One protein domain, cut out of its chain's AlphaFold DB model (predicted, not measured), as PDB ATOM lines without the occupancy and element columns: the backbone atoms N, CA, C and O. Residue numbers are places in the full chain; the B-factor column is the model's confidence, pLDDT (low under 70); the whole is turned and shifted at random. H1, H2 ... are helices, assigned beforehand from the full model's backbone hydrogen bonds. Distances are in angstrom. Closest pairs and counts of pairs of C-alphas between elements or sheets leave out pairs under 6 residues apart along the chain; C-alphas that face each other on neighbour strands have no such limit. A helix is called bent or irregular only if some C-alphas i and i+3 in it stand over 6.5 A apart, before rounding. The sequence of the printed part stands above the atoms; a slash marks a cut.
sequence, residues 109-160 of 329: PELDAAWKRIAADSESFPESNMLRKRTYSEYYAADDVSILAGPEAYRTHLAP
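This is residues 109 to 160 of the 329 residues of the protein "Predicted protein" of Postia placenta (strain ATCC 44394 / Madison 698-R) (UniProt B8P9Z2). The printed part is a flat, wide-open U of helices, with H1 as one arm, H2 as the base, and the short helices H3 and H4 with the last residues as the other arm. The space between the two arms is empty, and residues 109 to 136, which take in H1 and much of H2, stand free. The printed part has 52 residues with four named helices, H1, H2, H3 and H4 in that order along the chain, and no named strand; its class is all helix. It is extended, with a radius of gyration of the C-alphas of 17.3 A, and the C-alphas span 44 by 35 by 10 A.

The two longest helices have 15 residues each. H2, residues 127 to 141, measures 21.1 A from first to last C-alpha and begins with C-alpha 127 at (-50.006, -11.398, -16.556). H2 is irregular: C-alphas 129 and 132 are 7.2 A apart, against about 5 A in a regular helix. H1, residues 109 to 123, measures 20.3 A and begins with C-alpha 109 at (-23.363, -5.404, -26.026). H3, residues 145 to 148, measures 5.1 A. H4, residues 150 to 156, measures 11.0 A and ends with C-alpha 156 at (-55.319, 18.523, -27.916).

H2 and H3 only just touch, with 3 pairs of C-alphas within 8 A, and they touch only at the corner by their link. H2 touches H3 with residues 140 to 141 alone; the closest C-alphas of the two helices, those of Ala 141 and Ile 147, are 6.1 A apart. H3 and H4 are close but not clearly touching, the closest C-alphas being those of Ser 146 and Ala 153 at 6.8 A. H1 is apart from H2, H3 and H4, and H2 is apart from H4. In H1 every O i to N i+4 pair is within hydrogen-bond range. In H2 7 of 11 such pairs are within range and in H4 0 of 3, though in H4 3 of 4 O i to N i+3 pairs are; H3 is too short for an O i to N i+4 pair.

The two C-alphas farthest apart, those of Glu 110 and Ala 142, are 46.3 A apart, and the first and last printed C-alphas, those of Pro 109 and Pro 160, are 40.4 A apart. The printed part has no cut, and its three links are tight. Residues 155 to 160 also stand free. The mean pLDDT of the printed part is 71.2, and 30 residues are under 70, namely residues 122 to 137, 139 to 140, 146 to 148 and 152 to 160.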
ATOM      1  N   PRO A 109     -22.477  -4.256 -26.200       97.19
ATOM      2  CA  PRO A 109     -23.363  -5.404 -26.026       97.19
ATOM      3  C   PRO A 109     -23.484  -5.831 -24.553       97.19
ATOM      4  O   PRO A 109     -24.528  -6.340 -24.147       97.19
ATOM      5  N   GLU A 110     -22.462  -5.583 -23.730       96.69
ATOM      6  CA  GLU A 110     -22.492  -5.826 -22.287       96.69
ATOM      7  C   GLU A 110     -23.485  -4.899 -21.568       96.69
ATOM      8  O   GLU A 110     -24.237  -5.356 -20.701       96.69
ATOM      9  N   LEU A 111     -23.524  -3.618 -21.955       96.75
ATOM     10  CA  LEU A 111     -24.465  -2.623 -21.433       96.75
ATOM     11  C   LEU A 111     -25.911  -2.992 -21.788       96.75
ATOM     12  O   LEU A 111     -26.784  -2.985 -20.918       96.75
ATOM     13  N   ASP A 112     -26.166  -3.374 -23.040       96.44
ATOM     14  CA  ASP A 112     -27.494  -3.815 -23.483       96.44
ATOM     15  C   ASP A 112     -27.928  -5.099 -22.766       96.44
ATOM     16  O   ASP A 112     -29.087  -5.231 -22.367       96.44
ATOM     17  N   ALA A 113     -26.999  -6.033 -22.531       95.94
ATOM     18  CA  ALA A 113     -27.269  -7.227 -21.740       95.94
ATOM     19  C   ALA A 113     -27.618  -6.881 -20.283       95.94
ATOM     20  O   ALA A 113     -28.524  -7.497 -19.721       95.94
ATOM     21  N   ALA A 114     -26.954  -5.892 -19.677       95.62
ATOM     22  CA  ALA A 114     -27.282  -5.416 -18.334       95.62
ATOM     23  C   ALA A 114     -28.697  -4.826 -18.274       95.62
ATOM     24  O   ALA A 114     -29.502  -5.239 -17.435       95.62
ATOM     25  N   TRP A 115     -29.048  -3.938 -19.208       95.44
ATOM     26  CA  TRP A 115     -30.406  -3.397 -19.317       95.44
ATOM     27  C   TRP A 115     -31.449  -4.486 -19.555       95.44
ATOM     28  O   TRP A 115     -32.513  -4.466 -18.934       95.44
ATOM     29  N   LYS A 116     -31.128  -5.474 -20.393       94.12
ATOM     30  CA  LYS A 116     -32.011  -6.605 -20.668       94.12
ATOM     31  C   LYS A 116     -32.251  -7.472 -19.433       94.12
ATOM     32  O   LYS A 116     -33.365  -7.951 -19.285       94.12
ATOM     33  N   ARG A 117     -31.273  -7.647 -18.532       92.50
ATOM     34  CA  ARG A 117     -31.476  -8.371 -17.258       92.50
ATOM     35  C   ARG A 117     -32.538  -7.694 -16.391       92.50
ATOM     36  O   ARG A 117     -33.489  -8.347 -15.981       92.50
ATOM     37  N   ILE A 118     -32.425  -6.380 -16.181       88.25
ATOM     38  CA  ILE A 118     -33.406  -5.633 -15.375       88.25
ATOM     39  C   ILE A 118     -34.771  -5.577 -16.071       88.25
ATOM     40  O   ILE A 118     -35.809  -5.688 -15.420       88.25
ATOM     41  N   ALA A 119     -34.787  -5.417 -17.396       88.31
ATOM     42  CA  ALA A 119     -36.029  -5.418 -18.158       88.31
ATOM     43  C   ALA A 119     -36.716  -6.795 -18.137       88.31
ATOM     44  O   ALA A 119     -37.932  -6.861 -17.986       88.31
ATOM     45  N   ALA A 120     -35.959  -7.892 -18.219       84.25
ATOM     46  CA  ALA A 120     -36.498  -9.249 -18.175       84.25
ATOM     47  C   ALA A 120     -37.080  -9.602 -16.798       84.25
ATOM     48  O   ALA A 120     -38.144 -10.215 -16.727       84.25
ATOM     49  N   ASP A 121     -36.464  -9.142 -15.706       75.88
ATOM     50  CA  ASP A 121     -37.047  -9.287 -14.362       75.88
ATOM     51  C   ASP A 121     -38.380  -8.527 -14.234       75.88
ATOM     52  O   ASP A 121     -39.260  -8.917 -13.467       75.88
ATOM     53  N   SER A 122     -38.587  -7.473 -15.033       68.25
ATOM     54  CA  SER A 122     -39.883  -6.789 -15.118       68.25
ATOM     55  C   SER A 122     -40.915  -7.516 -15.994       68.25
ATOM     56  O   SER A 122     -42.106  -7.236 -15.886       68.25
ATOM     57  N   GLU A 123     -40.514  -8.481 -16.825       64.50
ATOM     58  CA  GLU A 123     -41.446  -9.327 -17.589       64.50
ATOM     59  C   GLU A 123     -41.965 -10.513 -16.767       64.50
ATOM     60  O   GLU A 123     -43.001 -11.088 -17.096       64.50
ATOM     61  N   SER A 124     -41.313 -10.852 -15.647       62.06
ATOM     62  CA  SER A 124     -41.762 -11.941 -14.777       62.06
ATOM     63  C   SER A 124     -42.950 -11.572 -13.887       62.06
ATOM     64  O   SER A 124     -43.316 -12.369 -13.022       62.06
ATOM     65  N   PHE A 125     -43.564 -10.394 -14.045       59.47
ATOM     66  CA  PHE A 125     -44.882 -10.166 -13.462       59.47
ATOM     67  C   PHE A 125     -45.867 -11.037 -14.240       59.47
ATOM     68  O   PHE A 125     -46.183 -10.698 -15.382       59.47
ATOM     69  N   PRO A 126     -46.353 -12.158 -13.668       64.19
ATOM     70  CA  PRO A 126     -47.287 -12.999 -14.386       64.19
ATOM     71  C   PRO A 126     -48.472 -12.120 -14.771       64.19
ATOM     72  O   PRO A 126     -48.961 -11.339 -13.952       64.19
ATOM     73  N   GLU A 127     -48.914 -12.214 -16.020       62.06
ATOM     74  CA  GLU A 127     -50.006 -11.398 -16.556       62.06
ATOM     75  C   GLU A 127     -51.266 -11.480 -15.667       62.06
ATOM     76  O   GLU A 127     -52.023 -10.519 -15.538       62.06
ATOM     77  N   SER A 128     -51.413 -12.582 -14.921       64.00
ATOM     78  CA  SER A 128     -52.431 -12.776 -13.888       64.00
ATOM     79  C   SER A 128     -52.369 -11.789 -12.708       64.00
ATOM     80  O   SER A 128     -53.405 -11.506 -12.120       64.00
ATOM     81  N   ASN A 129     -51.215 -11.200 -12.374       54.00
ATOM     82  CA  ASN A 129     -51.077 -10.142 -11.359       54.00
ATOM     83  C   ASN A 129     -51.243  -8.722 -11.927       54.00
ATOM     84  O   ASN A 129     -51.305  -7.755 -11.165       54.00
ATOM     85  N   MET A 130     -51.434  -8.574 -13.245       53.31
ATOM     86  CA  MET A 130     -51.915  -7.324 -13.848       53.31
ATOM     87  C   MET A 130     -53.428  -7.114 -13.673       53.31
ATOM     88  O   MET A 130     -53.996  -6.203 -14.277       53.31
ATOM     89  N   LEU A 131     -54.082  -7.854 -12.766       53.22
ATOM     90  CA  LEU A 131     -55.452  -7.591 -12.296       53.22
ATOM     91  C   LEU A 131     -55.667  -6.143 -11.808       53.22
ATOM     92  O   LEU A 131     -56.803  -5.668 -11.744       53.22
ATOM     93  N   ARG A 132     -54.589  -5.394 -11.545       54.03
ATOM     94  CA  ARG A 132     -54.667  -3.957 -11.267       54.03
ATOM     95  C   ARG A 132     -54.858  -3.074 -12.505       54.03
ATOM     96  O   ARG A 132     -55.414  -1.998 -12.370       54.03
ATOM     97  N   LYS A 133     -54.465  -3.504 -13.711       54.44
ATOM     98  CA  LYS A 133     -54.695  -2.726 -14.945       54.44
ATOM     99  C   LYS A 133     -56.164  -2.727 -15.362       54.44
ATOM    100  O   LYS A 133     -56.673  -1.667 -15.711       54.44
ATOM    101  N   ARG A 134     -56.862  -3.871 -15.269       56.06
ATOM    102  CA  ARG A 134     -58.316  -3.912 -15.522       56.06
ATOM    103  C   ARG A 134     -59.084  -3.102 -14.489       56.06
ATOM    104  O   ARG A 134     -59.883  -2.263 -14.870       56.06
ATOM    105  N   THR A 135     -58.772  -3.274 -13.205       60.06
ATOM    106  CA  THR A 135     -59.479  -2.528 -12.155       60.06
ATOM    107  C   THR A 135     -59.163  -1.037 -12.178       60.06
ATOM    108  O   THR A 135     -60.071  -0.257 -11.957       60.06
ATOM    109  N   TYR A 136     -57.943  -0.603 -12.508       61.81
ATOM    110  CA  TYR A 136     -57.644   0.830 -12.647       61.81
ATOM    111  C   TYR A 136     -58.382   1.446 -13.843       61.81
ATOM    112  O   TYR A 136     -58.990   2.502 -13.713       61.81
ATOM    113  N   SER A 137     -58.381   0.763 -14.992       66.00
ATOM    114  CA  SER A 137     -59.142   1.194 -16.168       66.00
ATOM    115  C   SER A 137     -60.641   1.248 -15.885       66.00
ATOM    116  O   SER A 137     -61.252   2.261 -16.180       66.00
ATOM    117  N   GLU A 138     -61.234   0.205 -15.306       70.12
ATOM    118  CA  GLU A 138     -62.674   0.145 -15.024       70.12
ATOM    119  C   GLU A 138     -63.092   1.125 -13.917       70.12
ATOM    120  O   GLU A 138     -64.160   1.723 -14.003       70.12
ATOM    121  N   TYR A 139     -62.240   1.337 -12.907       69.81
ATOM    122  CA  TYR A 139     -62.503   2.251 -11.790       69.81
ATOM    123  C   TYR A 139     -62.487   3.720 -12.219       69.81
ATOM    124  O   TYR A 139     -63.335   4.486 -11.780       69.81
ATOM    125  N   TYR A 140     -61.562   4.115 -13.101       68.81
ATOM    126  CA  TYR A 140     -61.496   5.489 -13.608       68.81
ATOM    127  C   TYR A 140     -62.276   5.701 -14.911       68.81
ATOM    128  O   TYR A 140     -62.555   6.843 -15.249       68.81
ATOM    129  N   ALA A 141     -62.687   4.648 -15.629       71.69
ATOM    130  CA  ALA A 141     -63.468   4.797 -16.861       71.69
ATOM    131  C   ALA A 141     -64.816   5.498 -16.644       71.69
ATOM    132  O   ALA A 141     -65.311   6.135 -17.569       71.69
ATOM    133  N   ALA A 142     -65.415   5.383 -15.456       71.88
ATOM    134  CA  ALA A 142     -66.686   6.041 -15.161       71.88
ATOM    135  C   ALA A 142     -66.536   7.553 -14.905       71.88
ATOM    136  O   ALA A 142     -67.410   8.321 -15.303       71.88
ATOM    137  N   ASP A 143     -65.427   7.973 -14.286       72.88
ATOM    138  CA  ASP A 143     -65.271   9.332 -13.749       72.88
ATOM    139  C   ASP A 143     -64.228  10.178 -14.497       72.88
ATOM    140  O   ASP A 143     -64.254  11.408 -14.424       72.88
ATOM    141  N   ASP A 144     -63.312   9.555 -15.240       73.88
ATOM    142  CA  ASP A 144     -62.256  10.256 -15.959       73.88
ATOM    143  C   ASP A 144     -62.640  10.472 -17.427       73.88
ATOM    144  O   ASP A 144     -62.448   9.629 -18.309       73.88
ATOM    145  N   VAL A 145     -63.172  11.667 -17.692       72.38
ATOM    146  CA  VAL A 145     -63.567  12.136 -19.029       72.38
ATOM    147  C   VAL A 145     -62.412  12.023 -20.028       72.38
ATOM    148  O   VAL A 145     -62.651  11.828 -21.219       72.38
ATOM    149  N   SER A 146     -61.160  12.100 -19.562       67.31
ATOM    150  CA  SER A 146     -59.992  11.993 -20.433       67.31
ATOM    151  C   SER A 146     -59.796  10.575 -20.987       67.31
ATOM    152  O   SER A 146     -59.401  10.425 -22.141       67.31
ATOM    153  N   ILE A 147     -60.192   9.537 -20.240       69.19
ATOM    154  CA  ILE A 147     -60.172   8.142 -20.705       69.19
ATOM    155  C   ILE A 147     -61.287   7.902 -21.734       69.19
ATOM    156  O   ILE A 147     -61.069   7.236 -22.748       69.19
ATOM    157  N   LEU A 148     -62.472   8.475 -21.502       69.56
ATOM    158  CA  LEU A 148     -63.630   8.331 -22.392       69.56
ATOM    159  C   LEU A 148     -63.495   9.122 -23.698       69.56
ATOM    160  O   LEU A 148     -64.007   8.694 -24.730       69.56
ATOM    161  N   ALA A 149     -62.798  10.258 -23.677       77.12
ATOM    162  CA  ALA A 149     -62.638  11.127 -24.842       77.12
ATOM    163  C   ALA A 149     -61.673  10.564 -25.911       77.12
ATOM    164  O   ALA A 149     -61.492  11.167 -26.972       77.12
ATOM    165  N   GLY A 150     -61.089   9.387 -25.660       75.25
ATOM    166  CA  GLY A 150     -60.187   8.705 -26.578       75.25
ATOM    167  C   GLY A 150     -58.805   9.370 -26.679       75.25
ATOM    168  O   GLY A 150     -58.582  10.480 -26.192       75.25
ATOM    169  N   PRO A 151     -57.836   8.706 -27.331       72.44
ATOM    170  CA  PRO A 151     -56.451   9.184 -27.405       72.44
ATOM    171  C   PRO A 151     -56.295  10.530 -28.135       72.44
ATOM    172  O   PRO A 151     -55.317  11.244 -27.909       72.44
ATOM    173  N   GLU A 152     -57.260  10.903 -28.980       68.06
ATOM    174  CA  GLU A 152     -57.279  12.188 -29.687       68.06
ATOM    175  C   GLU A 152     -57.493  13.373 -28.733       68.06
ATOM    176  O   GLU A 152     -56.901  14.434 -28.929       68.06
ATOM    177  N   ALA A 153     -58.246  13.197 -27.641       66.81
ATOM    178  CA  ALA A 153     -58.457  14.263 -26.664       66.81
ATOM    179  C   ALA A 153     -57.171  14.616 -25.906       66.81
ATOM    180  O   ALA A 153     -56.850  15.797 -25.770       66.81
ATOM    181  N   TYR A 154     -56.359  13.623 -25.527       62.22
ATOM    182  CA  TYR A 154     -55.071  13.871 -24.867       62.22
ATOM    183  C   TYR A 154     -54.088  14.657 -25.744       62.22
ATOM    184  O   TYR A 154     -53.289  15.440 -25.227       62.22
ATOM    185  N   ARG A 155     -54.155  14.493 -27.073       62.50
ATOM    186  CA  ARG A 155     -53.303  15.243 -28.010       62.50
ATOM    187  C   ARG A 155     -53.646  16.730 -28.075       62.50
ATOM    188  O   ARG A 155     -52.750  17.539 -28.317       62.50
ATOM    189  N   THR A 156     -54.896  17.114 -27.813       59.47
ATOM    190  CA  THR A 156     -55.319  18.523 -27.916       59.47
ATOM    191  C   THR A 156     -54.695  19.436 -26.855       59.47
ATOM    192  O   THR A 156     -54.531  20.625 -27.114       59.47
ATOM    193  N   HIS A 157     -54.247  18.899 -25.713       55.38
ATOM    194  CA  HIS A 157     -53.572  19.682 -24.665       55.38
ATOM    195  C   HIS A 157     -52.106  20.014 -24.986       55.38
ATOM    196  O   HIS A 157     -51.517  20.880 -24.342       55.38
ATOM    197  N   LEU A 158     -51.506  19.324 -25.963       58.53
ATOM    198  CA  LEU A 158     -50.102  19.491 -26.358       58.53
ATOM    199  C   LEU A 158     -49.940  20.207 -27.706       58.53
ATOM    200  O   LEU A 158     -48.831  20.606 -28.060       58.53
ATOM    201  N   ALA A 159     -51.029  20.391 -28.456       59.28
ATOM    202  CA  ALA A 159     -51.006  21.195 -29.666       59.28
ATOM    203  C   ALA A 159     -50.961  22.693 -29.293       59.28
ATOM    204  O   ALA A 159     -51.821  23.155 -28.538       59.28
ATOM    205  N   PRO A 160     -50.028  23.489 -29.849       55.56
ATOM    206  CA  PRO A 160     -49.843  24.908 -29.517       55.56
ATOM    207  C   PRO A 160     -50.968  25.848 -30.018       55.56
ATOM    208  O   PRO A 160     -50.735  27.033 -30.232       55.56
TER     209      PRO A 160